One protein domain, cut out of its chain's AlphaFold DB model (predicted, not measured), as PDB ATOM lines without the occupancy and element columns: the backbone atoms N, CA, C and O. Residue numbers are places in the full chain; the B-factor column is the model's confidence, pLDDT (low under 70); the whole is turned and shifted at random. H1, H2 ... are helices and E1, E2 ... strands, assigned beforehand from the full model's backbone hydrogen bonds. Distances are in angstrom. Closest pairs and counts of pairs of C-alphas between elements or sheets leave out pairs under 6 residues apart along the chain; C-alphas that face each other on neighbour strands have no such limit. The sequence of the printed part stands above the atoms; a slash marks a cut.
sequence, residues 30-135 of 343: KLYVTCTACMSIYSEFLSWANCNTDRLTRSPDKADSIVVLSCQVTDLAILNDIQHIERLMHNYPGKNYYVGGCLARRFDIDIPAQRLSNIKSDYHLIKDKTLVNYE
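What this domain is: This is residues 30 to 135 of the 343 residues of a protein of Desulfobacterales bacterium (UniProt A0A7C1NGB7). A small parallel sheet of three strands lies between two helices, H2 along one face and H1 along the other. After E3 a long tail with no named element, residues 102 to 135, first loops out at the E3 edge of the sheet, pairs briefly with E3 through residues 114 to 115, and then passes round the H1 side to the other edge, where residues 133 to 134 pair with E1. The printed part has 106 residues, in the order E1 H1 E2 H2 E3, with sheet order E1 E2 E3; the class is mixed, helices and strands, with 47 residues in named elements, under half. It is compact, with a radius of gyration of the C-alphas of 12.8 A and spans of 34 by 28 by 20 A.

How they stand to each other: E2, residues 65 to 70, is the inner strand. E1, residues 31 to 35, is parallel to it at 16 degrees, with N 34 and O 67 2.9 A apart, within hydrogen-bond range. E3, residues 96 to 101, is parallel to E2 at 24 degrees, with N 68 and O 98 at 2.8 A, also within range. H2, residues 75 to 91, is on the sheet at a height of 9.6 A and runs along the strands, over E2 and only just not over E3, on which 2 of its 17 C-alphas fall; the closest C-alphas of H2 and E2, Asp 81 and Ser 70, are 5.9 A apart. H1, residues 39 to 51, is on the opposite face, also at a height of 9.6 A, over E1 and E2 and along the strands; its closest C-alpha pair with E1 is Tyr 42 and Cys 35, 6.2 A. H1 and H2 are apart. E1, H1, E2 form a strand-helix-strand unit, two parallel neighbour strands with a helix between, with a left-handed crossover; E2, H2, E3 form another, right-handed. Every O i to N i+4 pair is within hydrogen-bond range in H2, and 7 of 9 in H1.

Where its parts are: E1 begins at C-alpha 31 (150.774, 129.114, 96.625) and E3 ends at C-alpha 101 (135.846, 123.716, 97.364). First to last C-alpha, H2 measures 24.1 A, H1 18.5 A, E3 16.9 A, E2 15.8 A and E1 12.9 A.

The domain as a whole: The two C-alphas farthest apart, of Asp 108 and Lys 127, are 36.6 A apart. The printed part has no cut; the link H1 to E2 is long, with 13 residues. Residues 120 to 121 have pLDDT under 70.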
ATOM      1  N   LYS A  30     154.180 129.760  93.345       98.00
ATOM      2  CA  LYS A  30     154.096 129.411  94.763       98.00
ATOM      3  C   LYS A  30     152.748 129.832  95.345       98.00
ATOM      4  O   LYS A  30     152.264 130.928  95.078       98.00
ATOM      5  N   LEU A  31     152.149 128.979  96.165       98.31
ATOM      6  CA  LEU A  31     150.774 129.114  96.625       98.31
ATOM      7  C   LEU A  31     150.718 129.402  98.123       98.31
ATOM      8  O   LEU A  31     151.321 128.683  98.921       98.31
ATOM      9  N   TYR A  32     149.940 130.409  98.502       98.69
ATOM     10  CA  TYR A  32     149.367 130.495  99.841       98.69
ATOM     11  C   TYR A  32     147.949 129.936  99.781       98.69
ATOM     12  O   TYR A  32     147.163 130.319  98.914       98.69
ATOM     13  N   VAL A  33     147.624 129.014 100.682       98.56
ATOM     14  CA  VAL A  33     146.324 128.342 100.695       98.56
ATOM     15  C   VAL A  33     145.674 128.588 102.036       98.56
ATOM     16  O   VAL A  33     146.266 128.313 103.079       98.56
ATOM     17  N   THR A  34     144.446 129.076 101.992       98.56
ATOM     18  CA  THR A  34     143.613 129.283 103.166       98.56
ATOM     19  C   THR A  34     142.280 128.569 102.998       98.56
ATOM     20  O   THR A  34     141.779 128.410 101.885       98.56
ATOM     21  N   CYS A  35     141.730 128.075 104.098       97.94
ATOM     22  CA  CYS A  35     140.496 127.318 104.131       97.94
ATOM     23  C   CYS A  35     139.527 127.944 105.122       97.94
ATOM     24  O   CYS A  35     139.754 127.908 106.324       97.94
ATOM     25  N   THR A  36     138.404 128.430 104.616       96.75
ATOM     26  CA  THR A  36     137.229 128.824 105.404       96.75
ATOM     27  C   THR A  36     136.146 127.738 105.380       96.75
ATOM     28  O   THR A  36     135.145 127.816 106.089       96.75
ATOM     29  N   ALA A  37     136.343 126.694 104.566       95.19
ATOM     30  CA  ALA A  37     135.424 125.579 104.403       95.19
ATOM     31  C   ALA A  37     135.490 124.527 105.525       95.19
ATOM     32  O   ALA A  37     136.176 124.660 106.536       95.19
ATOM     33  N   CYS A  38     134.760 123.425 105.346       92.81
ATOM     34  CA  CYS A  38     134.773 122.320 106.294       92.81
ATOM     35  C   CYS A  38     136.064 121.485 106.216       92.81
ATOM     36  O   CYS A  38     136.780 121.471 105.211       92.81
ATOM     37  N   MET A  39     136.287 120.685 107.261       93.69
ATOM     38  CA  MET A  39     137.441 119.791 107.370       93.69
ATOM     39  C   MET A  39     137.572 118.783 106.209       93.69
ATOM     40  O   MET A  39     138.682 118.358 105.902       93.69
ATOM     41  N   SER A  40     136.477 118.430 105.519       92.50
ATOM     42  CA  SER A  40     136.532 117.580 104.318       92.50
ATOM     43  C   SER A  40     137.324 118.246 103.193       92.50
ATOM     44  O   SER A  40     138.253 117.639 102.662       92.50
ATOM     45  N   ILE A  41     137.006 119.506 102.874       94.00
ATOM     46  CA  ILE A  41     137.703 120.289 101.843       94.00
ATOM     47  C   ILE A  41     139.151 120.545 102.265       94.00
ATOM     48  O   ILE A  41     140.070 120.359 101.468       94.00
ATOM     49  N   TYR A  42     139.345 120.919 103.532       95.38
ATOM     50  CA  TYR A  42     140.665 121.122 104.119       95.38
ATOM     51  C   TYR A  42     141.549 119.877 103.966       95.38
ATOM     52  O   TYR A  42     142.625 119.970 103.387       95.38
ATOM     53  N   SER A  43     141.081 118.704 104.411       93.75
ATOM     54  CA  SER A  43     141.853 117.451 104.364       93.75
ATOM     55  C   SER A  43     142.201 117.012 102.937       93.75
ATOM     56  O   SER A  43     143.294 116.508 102.689       93.75
ATOM     57  N   GLU A  44     141.296 117.243 101.982       92.12
ATOM     58  CA  GLU A  44     141.499 116.922 100.570       92.12
ATOM     59  C   GLU A  44     142.629 117.745  99.959       92.12
ATOM     60  O   GLU A  44     143.552 117.181  99.371       92.12
ATOM     61  N   PHE A  45     142.605 119.063 100.148       95.00
ATOM     62  CA  PHE A  45     143.673 119.917  99.638       95.00
ATOM     63  C   PHE A  45     144.973 119.729 100.425       95.00
ATOM     64  O   PHE A  45     146.062 119.764  99.858       95.00
ATOM     65  N   LEU A  46     144.883 119.491 101.734       95.25
ATOM     66  CA  LEU A  46     146.045 119.285 102.590       95.25
ATOM     67  C   LEU A  46     146.838 118.031 102.197       95.25
ATOM     68  O   LEU A  46     148.069 118.072 102.196       95.25
ATOM     69  N   SER A  47     146.150 116.950 101.818       93.94
ATOM     70  CA  SER A  47     146.763 115.755 101.221       93.94
ATOM     71  C   SER A  47     147.602 116.129  99.995       93.94
ATOM     72  O   SER A  47     148.773 115.768  99.908       93.94
ATOM     73  N   TRP A  48     147.032 116.902  99.068       94.69
ATOM     74  CA  TRP A  48     147.755 117.374  97.885       94.69
ATOM     75  C   TRP A  48     148.952 118.266  98.240       94.69
ATOM     76  O   TRP A  48     150.054 118.082  97.713       94.69
ATOM     77  N   ALA A  49     148.762 119.201  99.172       95.88
ATOM     78  CA  ALA A  49     149.795 120.138  99.597       95.88
ATOM     79  C   ALA A  49     151.013 119.424 100.204       95.88
ATOM     80  O   ALA A  49     152.149 119.834  99.970       95.88
ATOM     81  N   ASN A  50     150.796 118.321 100.927       95.56
ATOM     82  CA  ASN A  50     151.868 117.512 101.512       95.56
ATOM     83  C   ASN A  50     152.730 116.778 100.469       95.56
ATOM     84  O   ASN A  50     153.868 116.425 100.770       95.56
ATOM     85  N   CYS A  51     152.234 116.594  99.244       93.88
ATOM     86  CA  CYS A  51     153.023 116.070  98.126       93.88
ATOM     87  C   CYS A  51     153.672 117.142  97.255       93.88
ATOM     88  O   CYS A  51     154.528 116.817  96.439       93.88
ATOM     89  N   ASN A  52     153.305 118.405  97.456       94.94
ATOM     90  CA  ASN A  52     153.749 119.533  96.646       94.94
ATOM     91  C   ASN A  52     154.366 120.632  97.517       94.94
ATOM     92  O   ASN A  52     154.225 121.812  97.220       94.94
ATOM     93  N   THR A  53     155.014 120.267  98.629       96.12
ATOM     94  CA  THR A  53     155.466 121.207  99.674       96.12
ATOM     95  C   THR A  53     156.327 122.358  99.152       96.12
ATOM     96  O   THR A  53     156.279 123.460  99.691       96.12
ATOM     97  N   ASP A  54     157.101 122.126  98.092       95.94
ATOM     98  CA  ASP A  54     157.924 123.125  97.406       95.94
ATOM     99  C   ASP A  54     157.089 124.233  96.739       95.94
ATOM    100  O   ASP A  54     157.525 125.387  96.662       95.94
ATOM    101  N   ARG A  55     155.853 123.908  96.341       96.25
ATOM    102  CA  ARG A  55     154.870 124.847  95.799       96.25
ATOM    103  C   ARG A  55     154.144 125.658  96.870       96.25
ATOM    104  O   ARG A  55     153.428 126.578  96.497       96.25
ATOM    105  N   LEU A  56     154.291 125.373  98.167       97.94
ATOM    106  CA  LEU A  56     153.515 126.030  99.230       97.94
ATOM    107  C   LEU A  56     154.320 127.101  99.983       97.94
ATOM    108  O   LEU A  56     155.534 127.010 100.169       97.94
ATOM    109  N   THR A  57     153.625 128.129 100.471       98.19
ATOM    110  CA  THR A  57     154.139 129.131 101.416       98.19
ATOM    111  C   THR A  57     153.130 129.407 102.530       98.19
ATOM    112  O   THR A  57     151.924 129.362 102.323       98.19
ATOM    113  N   ARG A  58     153.639 129.746 103.722       97.56
ATOM    114  CA  ARG A  58     152.836 130.178 104.886       97.56
ATOM    115  C   ARG A  58     152.535 131.667 104.919       97.56
ATOM    116  O   ARG A  58     151.764 132.112 105.753       97.56
ATOM    117  N   SER A  59     153.204 132.434 104.067       97.44
ATOM    118  CA  SER A  59     153.046 133.883 103.984       97.44
ATOM    119  C   SER A  59     152.418 134.218 102.635       97.44
ATOM    120  O   SER A  59     152.999 133.829 101.610       97.44
ATOM    121  N   PRO A  60     151.278 134.934 102.624       97.62
ATOM    122  CA  PRO A  60     150.663 135.429 101.396       97.62
ATOM    123  C   PRO A  60     151.597 136.347 100.592       97.62
ATOM    124  O   PRO A  60     151.592 136.302  99.363       97.62
ATOM    125  N   ASP A  61     152.472 137.117 101.252       97.69
ATOM    126  CA  ASP A  61     153.437 138.006 100.586       97.69
ATOM    127  C   ASP A  61     154.357 137.250  99.623       97.69
ATOM    128  O   ASP A  61     154.639 137.710  98.513       97.69
ATOM    129  N   LYS A  62     154.791 136.057 100.048       97.81
ATOM    130  CA  LYS A  62     155.707 135.173  99.314       97.81
ATOM    131  C   LYS A  62     155.008 134.298  98.270       97.81
ATOM    132  O   LYS A  62     155.671 133.462  97.660       97.81
ATOM    133  N   ALA A  63     153.689 134.414  98.126       98.25
ATOM    134  CA  ALA A  63     152.924 133.633  97.168       98.25
ATOM    135  C   ALA A  63     152.834 134.355  95.822       98.25
ATOM    136  O   ALA A  63     152.748 135.578  95.778       98.25
ATOM    137  N   ASP A  64     152.800 133.609  94.727       98.31
ATOM    138  CA  ASP A  64     152.399 134.104  93.407       98.31
ATOM    139  C   ASP A  64     150.873 134.008  93.234       98.31
ATOM    140  O   ASP A  64     150.251 134.842  92.569       98.31
ATOM    141  N   SER A  65     150.267 133.004  93.877       98.44
ATOM    142  CA  SER A  65     148.825 132.771  93.870       98.44
ATOM    143  C   SER A  65     148.273 132.500  95.265       98.44
ATOM    144  O   SER A  65     148.926 131.883  96.107       98.44
ATOM    145  N   ILE A  66     147.031 132.912  95.485       98.69
ATOM    146  CA  ILE A  66     146.266 132.662  96.700       98.69
ATOM    147  C   ILE A  66     145.078 131.765  96.353       98.69
ATOM    148  O   ILE A  66     144.298 132.075  95.453       98.69
ATOM    149  N   VAL A  67     144.946 130.651  97.073       98.62
ATOM    150  CA  VAL A  67     143.824 129.716  96.939       98.62
ATOM    151  C   VAL A  67     142.959 129.797  98.193       98.62
ATOM    152  O   VAL A  67     143.441 129.526  99.292       98.62
ATOM    153  N   VAL A  68     141.682 130.137  98.023       98.56
ATOM    154  CA  VAL A  68     140.679 130.147  99.095       98.56
ATOM    155  C   VAL A  68     139.768 128.934  98.941       98.56
ATOM    156  O   VAL A  68     138.977 128.836  98.002       98.56
ATOM    157  N   LEU A  69     139.885 127.985  99.864       98.19
ATOM    158  CA  LEU A  69     139.019 126.815  99.945       98.19
ATOM    159  C   LEU A  69     137.747 127.180 100.704       98.19
ATOM    160  O   LEU A  69     137.795 127.488 101.894       98.19
ATOM    161  N   SER A  70     136.616 127.118 100.009       97.12
ATOM    162  CA  SER A  70     135.366 127.770 100.407       97.12
ATOM    163  C   SER A  70     134.173 126.808 100.472       97.12
ATOM    164  O   SER A  70     134.145 125.715  99.888       97.12
ATOM    165  N   CYS A  71     133.186 127.219 101.255       94.06
ATOM    166  CA  CYS A  71     131.940 126.550 101.566       94.06
ATOM    167  C   CYS A  71     130.764 127.161 100.786       94.06
ATOM    168  O   CYS A  71     130.815 128.263 100.265       94.06
ATOM    169  N   GLN A  72     129.657 126.427 100.709       90.12
ATOM    170  CA  GLN A  72     128.396 126.934 100.146       90.12
ATOM    171  C   GLN A  72     127.176 126.333 100.844       90.12
ATOM    172  O   GLN A  72     126.132 126.165 100.232       90.12
ATOM    173  N   VAL A  73     127.325 125.876 102.089       87.88
ATOM    174  CA  VAL A  73     126.225 125.214 102.809       87.88
ATOM    175  C   VAL A  73     125.153 126.228 103.219       87.88
ATOM    176  O   VAL A  73     123.973 125.897 103.187       87.88
ATOM    177  N   THR A  74     125.558 127.456 103.546       94.06
ATOM    178  CA  THR A  74     124.676 128.567 103.922       94.06
ATOM    179  C   THR A  74     125.103 129.847 103.216       94.06
ATOM    180  O   THR A  74     126.268 130.002 102.849       94.06
ATOM    181  N   ASP A  75     124.168 130.779 103.067       95.12
ATOM    182  CA  ASP A  75     124.440 132.157 102.655       95.12
ATOM    183  C   ASP A  75     125.449 132.850 103.589       95.12
ATOM    184  O   ASP A  75     126.356 133.527 103.116       95.12
ATOM    185  N   LEU A  76     125.379 132.609 104.899       95.94
ATOM    186  CA  LEU A  76     126.344 133.148 105.868       95.94
ATOM    187  C   LEU A  76     127.784 132.683 105.593       95.94
ATOM    188  O   LEU A  76     128.712 133.490 105.630       95.94
ATOM    189  N   ALA A  77     127.973 131.401 105.265       95.56
ATOM    190  CA  ALA A  77     129.286 130.872 104.909       95.56
ATOM    191  C   ALA A  77     129.792 131.454 103.579       95.56
ATOM    192  O   ALA A  77     130.958 131.819 103.475       95.56
ATOM    193  N   ILE A  78     128.911 131.602 102.585       96.88
ATOM    194  CA  ILE A  78     129.263 132.208 101.292       96.88
ATOM    195  C   ILE A  78     129.669 133.669 101.472       96.88
ATOM    196  O   ILE A  78     130.673 134.097 100.904       96.88
ATOM    197  N   LEU A  79     128.928 134.428 102.282       97.12
ATOM    198  CA  LEU A  79     129.270 135.809 102.600       97.12
ATOM    199  C   LEU A  79     130.650 135.894 103.251       97.12
ATOM    200  O   LEU A  79     131.475 136.697 102.815       97.12
ATOM    201  N   ASN A  80     130.918 135.045 104.250       96.62
ATOM    202  CA  ASN A  80     132.231 134.968 104.883       96.62
ATOM    203  C   ASN A  80     133.339 134.691 103.857       96.62
ATOM    204  O   ASN A  80     134.377 135.351 103.883       96.62
ATOM    205  N   ASP A  81     133.116 133.752 102.939       97.62
ATOM    206  CA  ASP A  81     134.106 133.356 101.940       97.62
ATOM    207  C   ASP A  81     134.385 134.473 100.933       97.62
ATOM    208  O   ASP A  81     135.546 134.778 100.661       97.62
ATOM    209  N   ILE A  82     133.339 135.133 100.424       97.69
ATOM    210  CA  ILE A  82     133.476 136.269  99.506       97.69
ATOM    211  C   ILE A  82     134.202 137.425 100.201       97.69
ATOM    212  O   ILE A  82     135.180 137.937  99.662       97.69
ATOM    213  N   GLN A  83     133.794 137.791 101.419       97.12
ATOM    214  CA  GLN A  83     134.469 138.843 102.182       97.12
ATOM    215  C   GLN A  83     135.924 138.478 102.496       97.12
ATOM    216  O   GLN A  83     136.795 139.348 102.513       97.12
ATOM    217  N   HIS A  84     136.220 137.202 102.748       97.88
ATOM    218  CA  HIS A  84     137.585 136.739 102.967       97.88
ATOM    219  C   HIS A  84     138.441 136.877 101.699       97.88
ATOM    220  O   HIS A  84     139.551 137.405 101.778       97.88
ATOM    221  N   ILE A  85     137.911 136.496 100.531       98.31
ATOM    222  CA  ILE A  85     138.568 136.706  99.231       98.31
ATOM    223  C   ILE A  85     138.819 138.202  98.996       98.31
ATOM    224  O   ILE A  85     139.951 138.592  98.722       98.31
ATOM    225  N   GLU A  86     137.800 139.048  99.164       98.19
ATOM    226  CA  GLU A  86     137.897 140.503  98.971       98.19
ATOM    227  C   GLU A  86     138.961 141.138  99.878       98.19
ATOM    228  O   GLU A  86     139.781 141.933  99.412       98.19
ATOM    229  N   ARG A  87     139.008 140.749 101.162       98.25
ATOM    230  CA  ARG A  87     140.044 141.208 102.104       98.25
ATOM    231  C   ARG A  87     141.446 140.814 101.646       98.25
ATOM    232  O   ARG A  87     142.360 141.633 101.719       98.25
ATOM    233  N   LEU A  88     141.631 139.582 101.172       98.44
ATOM    234  CA  LEU A  88     142.927 139.136 100.661       98.44
ATOM    235  C   LEU A  88     143.322 139.906  99.400       98.44
ATOM    236  O   LEU A  88     144.449 140.383  99.334       98.44
ATOM    237  N   MET A  89     142.397 140.107  98.459       98.38
ATOM    238  CA  MET A  89     142.627 140.902  97.245       98.38
ATOM    239  C   MET A  89     143.018 142.345  97.549       98.38
ATOM    240  O   MET A  89     143.903 142.890  96.890       98.38
ATOM    241  N   HIS A  90     142.385 142.948  98.555       98.25
ATOM    242  CA  HIS A  90     142.725 144.287  99.017       98.25
ATOM    243  C   HIS A  90     144.131 144.346  99.633       98.25
ATOM    244  O   HIS A  90     144.910 145.235  99.297       98.25
ATOM    245  N   ASN A  91     144.466 143.391 100.504       98.31
ATOM    246  CA  ASN A  91     145.741 143.370 101.225       98.31
ATOM    247  C   ASN A  91     146.926 142.920 100.353       98.31
ATOM    248  O   ASN A  91     148.055 143.347 100.580       98.31
ATOM    249  N   TYR A  92     146.676 142.072  99.353       98.19
ATOM    250  CA  TYR A  92     147.690 141.492  98.472       98.19
ATOM    251  C   TYR A  92     147.312 141.705  96.992       98.19
ATOM    252  O   TYR A  92     147.019 140.743  96.267       98.19
ATOM    253  N   PRO A  93     147.302 142.962  96.509       97.12
ATOM    254  CA  PRO A  93     146.954 143.261  95.126       97.12
ATOM    255  C   PRO A  93     147.981 142.666  94.149       97.12
ATOM    256  O   PRO A  93     149.172 142.572  94.443       97.12
ATOM    257  N   GLY A  94     147.521 142.265  92.961       95.00
ATOM    258  CA  GLY A  94     148.381 141.746  91.885       95.00
ATOM    259  C   GLY A  94     148.764 140.264  91.988       95.00
ATOM    260  O   GLY A  94     149.514 139.781  91.142       95.00
ATOM    261  N   LYS A  95     148.259 139.529  92.987       97.94
ATOM    262  CA  LYS A  95     148.354 138.059  93.041       97.94
ATOM    263  C   LYS A  95     147.291 137.407  92.147       97.94
ATOM    264  O   LYS A  95     146.273 138.024  91.838       97.94
ATOM    265  N   ASN A  96     147.493 136.143  91.778       98.19
ATOM    266  CA  ASN A  96     146.430 135.345  91.162       98.19
ATOM    267  C   ASN A  96     145.516 134.773  92.249       98.19
ATOM    268  O   ASN A  96     146.005 134.245  93.246       98.19
ATOM    269  N   TYR A  97     144.202 134.838  92.049       98.44
ATOM    270  CA  TYR A  97     143.222 134.358  93.024       98.44
ATOM    271  C   TYR A  97     142.441 133.177  92.479       98.44
ATOM    272  O   TYR A  97     141.885 133.246  91.379       98.44
ATOM    273  N   TYR A  98     142.366 132.127  93.291       98.44
ATOM    274  CA  TYR A  98     141.595 130.930  93.006       98.44
ATOM    275  C   TYR A  98     140.633 130.628  94.151       98.44
ATOM    276  O   TYR A  98     141.002 130.701  95.322       98.44
ATOM    277  N   VAL A  99     139.413 130.231  93.811       98.12
ATOM    278  CA  VAL A  99     138.415 129.725  94.750       98.12
ATOM    279  C   VAL A  99     138.250 128.225  94.532       98.12
ATOM    280  O   VAL A  99     137.903 127.788  93.438       98.12
ATOM    281  N   GLY A 100     138.538 127.424  95.553       96.50
ATOM    282  CA  GLY A 100     138.356 125.971  95.551       96.50
ATOM    283  C   GLY A 100     137.242 125.540  96.501       96.50
ATOM    284  O   GLY A 100     136.703 126.349  97.251       96.50
ATOM    285  N   GLY A 101     136.906 124.253  96.509       94.88
ATOM    286  CA  GLY A 101     135.846 123.716  97.364       94.88
ATOM    287  C   GLY A 101     134.449 123.882  96.763       94.88
ATOM    288  O   GLY A 101     134.272 123.976  95.548       94.88
ATOM    289  N   CYS A 102     133.420 123.865  97.608       95.06
ATOM    290  CA  CYS A 102     132.047 123.745  97.123       95.06
ATOM    291  C   CYS A 102     131.559 125.011  96.395       95.06
ATOM    292  O   CYS A 102     130.815 124.895  95.418       95.06
ATOM    293  N   LEU A 103     131.976 126.204  96.839       96.44
ATOM    294  CA  LEU A 103     131.575 127.482  96.234       96.44
ATOM    295  C   LEU A 103     132.101 127.640  94.802       96.44
ATOM    296  O   LEU A 103     131.431 128.228  93.953       96.44
ATOM    297  N   ALA A 104     133.245 127.025  94.484       96.38
ATOM    298  CA  ALA A 104     133.806 127.017  93.135       96.38
ATOM    299  C   ALA A 104     132.831 126.443  92.089       96.38
ATOM    300  O   ALA A 104     132.910 126.796  90.914       96.38
ATOM    301  N   ARG A 105     131.863 125.617  92.508       95.06
ATOM    302  CA  ARG A 105     130.830 125.014  91.647       95.06
ATOM    303  C   ARG A 105     129.521 125.811  91.564       95.06
ATOM    304  O   ARG A 105     128.630 125.396  90.823       95.06
ATOM    305  N   ARG A 106     129.389 126.912  92.307       95.31
ATOM    306  CA  ARG A 106     128.224 127.813  92.304       95.31
ATOM    307  C   ARG A 106     128.367 128.886  91.234       95.31
ATOM    308  O   ARG A 106     128.760 130.012  91.527       95.31
ATOM    309  N   PHE A 107     128.133 128.499  89.981       95.81
ATOM    310  CA  PHE A 107     128.246 129.396  88.820       95.81
ATOM    311  C   PHE A 107     127.161 130.482  88.774       95.81
ATOM    312  O   PHE A 107     127.284 131.429  88.008       95.81
ATOM    313  N   ASP A 108     126.137 130.358  89.613       95.50
ATOM    314  CA  ASP A 108     125.075 131.332  89.847       95.50
ATOM    315  C   ASP A 108     125.513 132.504  90.740       95.50
ATOM    316  O   ASP A 108     124.794 133.490  90.861       95.50
ATOM    317  N   ILE A 109     126.686 132.399  91.364       96.38
ATOM    318  CA  ILE A 109     127.241 133.400  92.275       96.38
ATOM    319  C   ILE A 109     128.429 134.062  91.591       96.38
ATOM    320  O   ILE A 109     129.328 133.367  91.121       96.38
ATOM    321  N   ASP A 110     128.470 135.388  91.548       94.50
ATOM    322  CA  ASP A 110     129.662 136.087  91.071       94.50
ATOM    323  C   ASP A 110     130.762 136.044  92.141       94.50
ATOM    324  O   ASP A 110     130.511 136.314  93.317       94.50
ATOM    325  N   ILE A 111     131.972 135.647  91.746       95.44
ATOM    326  CA  ILE A 111     133.117 135.507  92.651       95.44
ATOM    327  C   ILE A 111     134.313 136.194  91.998       95.44
ATOM    328  O   ILE A 111     134.657 135.839  90.868       95.44
ATOM    329  N   PRO A 112     135.017 137.095  92.704       94.38
ATOM    330  CA  PRO A 112     136.152 137.832  92.153       94.38
ATOM    331  C   PRO A 112     137.443 136.983  92.095       94.38
ATOM    332  O   PRO A 112     138.529 137.452  92.422       94.38
ATOM    333  N   ALA A 113     137.347 135.709  91.704       97.12
ATOM    334  CA  ALA A 113     138.465 134.771  91.627       97.12
ATOM    335  C   ALA A 113     138.223 133.685  90.566       97.12
ATOM    336  O   ALA A 113     137.086 133.342  90.239       97.12
ATOM    337  N   GLN A 114     139.304 133.091  90.061       97.50
ATOM    338  CA  GLN A 114     139.221 131.943  89.158       97.50
ATOM    339  C   GLN A 114     138.719 130.713  89.919       97.50
ATOM    340  O   GLN A 114     139.132 130.454  91.045       97.50
ATOM    341  N   ARG A 115     137.837 129.915  89.323       97.19
ATOM    342  CA  ARG A 115     137.266 128.745  90.003       97.19
ATOM    343  C   ARG A 115     138.168 127.537  89.813       97.19
ATOM    344  O   ARG A 115     138.422 127.142  88.687       97.19
ATOM    345  N   LEU A 116     138.626 126.934  90.900       95.56
ATOM    346  CA  LEU A 116     139.461 125.740  90.907       95.56
ATOM    347  C   LEU A 116     138.582 124.496  91.070       95.56
ATOM    348  O   LEU A 116     137.702 124.435  91.932       95.56
ATOM    349  N   SER A 117     138.814 123.490  90.234       92.00
ATOM    350  CA  SER A 117     138.203 122.173  90.405       92.00
ATOM    351  C   SER A 117     138.694 121.489  91.690       92.00
ATOM    352  O   SER A 117     139.760 121.796  92.218       92.00
ATOM    353  N   ASN A 118     137.910 120.547  92.224       84.31
ATOM    354  CA  ASN A 118     138.375 119.724  93.345       84.31
ATOM    355  C   ASN A 118     139.628 118.959  92.906       84.31
ATOM    356  O   ASN A 118     139.610 118.331  91.845       84.31
ATOM    357  N   ILE A 119     140.680 118.990  93.723       80.56
ATOM    358  CA  ILE A 119     141.922 118.287  93.414       80.56
ATOM    359  C   ILE A 119     141.656 116.780  93.448       80.56
ATOM    360  O   ILE A 119     141.248 116.227  94.471       80.56
ATOM    361  N   LYS A 120     141.876 116.126  92.305       68.31
ATOM    362  CA  LYS A 120     141.633 114.689  92.098       68.31
ATOM    363  C   LYS A 120     142.882 113.824  92.263       68.31
ATOM    364  O   LYS A 120     142.828 112.642  91.934       68.31
ATOM    365  N   SER A 121     143.996 114.398  92.715       69.56
ATOM    366  CA  SER A 121     145.219 113.638  92.955       69.56
ATOM    367  C   SER A 121     144.956 112.478  93.917       69.56
ATOM    368  O   SER A 121     144.076 112.557  94.787       69.56
ATOM    369  N   ASP A 122     145.757 111.420  93.788       79.00
ATOM    370  CA  ASP A 122     145.732 110.310  94.732       79.00
ATOM    371  C   ASP A 122     145.898 110.814  96.172       79.00
ATOM    372  O   ASP A 122     146.439 111.891  96.448       79.00
ATOM    373  N   TYR A 123     145.356 110.048  97.116       83.69
ATOM    374  CA  TYR A 123     145.520 110.379  98.521       83.69
ATOM    375  C   TYR A 123     146.973 110.196  98.952       83.69
ATOM    376  O   TYR A 123     147.607 109.184  98.647       83.69
ATOM    377  N   HIS A 124     147.455 111.153  99.733       87.00
ATOM    378  CA  HIS A 124     148.798 111.173 100.265       87.00
ATOM    379  C   HIS A 124     148.784 111.503 101.752       87.00
ATOM    380  O   HIS A 124     147.941 112.254 102.244       87.00
ATOM    381  N   LEU A 125     149.767 110.943 102.452       91.75
ATOM    382  CA  LEU A 125     149.940 111.111 103.885       91.75
ATOM    383  C   LEU A 125     150.087 112.592 104.264       91.75
ATOM    384  O   LEU A 125     150.985 113.282 103.776       91.75
ATOM    385  N   ILE A 126     149.272 113.042 105.215       93.88
ATOM    386  CA  ILE A 126     149.380 114.370 105.817       93.88
ATOM    387  C   ILE A 126     150.492 114.342 106.876       93.88
ATOM    388  O   ILE A 126     150.391 113.653 107.888       93.88
ATOM    389  N   LYS A 127     151.571 115.096 106.658       93.75
ATOM    390  CA  LYS A 127     152.699 115.230 107.600       93.75
ATOM    391  C   LYS A 127     152.732 116.596 108.272       93.75
ATOM    392  O   LYS A 127     153.125 116.713 109.426       93.75
ATOM    393  N   ASP A 128     152.317 117.623 107.543       95.19
ATOM    394  CA  ASP A 128     152.334 119.008 107.982       95.19
ATOM    395  C   ASP A 128     150.964 119.643 107.727       95.19
ATOM    396  O   ASP A 128     150.633 120.030 106.604       95.19
ATOM    397  N   LYS A 129     150.158 119.749 108.794       94.62
ATOM    398  CA  LYS A 129     148.826 120.379 108.763       94.62
ATOM    399  C   LYS A 129     148.871 121.859 108.420       94.62
ATOM    400  O   LYS A 129     147.902 122.435 107.939       94.62
ATOM    401  N   THR A 130     150.005 122.486 108.671       95.38
ATOM    402  CA  THR A 130     150.078 123.933 108.686       95.38
ATOM    403  C   THR A 130     150.317 124.508 107.273       95.38
ATOM    404  O   THR A 130     150.250 125.720 107.088       95.38
ATOM    405  N   LEU A 131     150.528 123.651 106.254       97.38
ATOM    406  CA  LEU A 131     150.649 124.008 104.824       97.38
ATOM    407  C   LEU A 131     149.398 124.668 104.236       97.38
ATOM    408  O   LEU A 131     149.501 125.379 103.239       97.38
ATOM    409  N   VAL A 132     148.240 124.422 104.844       97.31
ATOM    410  CA  VAL A 132     146.983 125.097 104.532       97.31
ATOM    411  C   VAL A 132     146.562 125.842 105.792       97.31
ATOM    412  O   VAL A 132     146.424 125.225 106.848       97.31
ATOM    413  N   ASN A 133     146.368 127.156 105.694       97.38
ATOM    414  CA  ASN A 133     145.871 127.946 106.813       97.38
ATOM    415  C   ASN A 133     144.399 127.604 107.044       97.38
ATOM    416  O   ASN A 133     143.575 127.861 106.168       97.38
ATOM    417  N   TYR A 134     144.058 126.999 108.182       96.12
ATOM    418  CA  TYR A 134     142.659 126.753 108.509       96.12
ATOM    419  C   TYR A 134     142.113 127.961 109.273       96.12
ATOM    420  O   TYR A 134     142.554 128.231 110.386       96.12
ATOM    421  N   GLU A 135     141.192 128.711 108.670       96.06
ATOM    422  CA  GLU A 135     140.677 129.959 109.238       96.06
ATOM    423  C   GLU A 135     139.792 129.707 110.455       96.06
ATOM    424  O   GLU A 135     139.154 128.652 110.591       96.06
TER     425      GLU A 135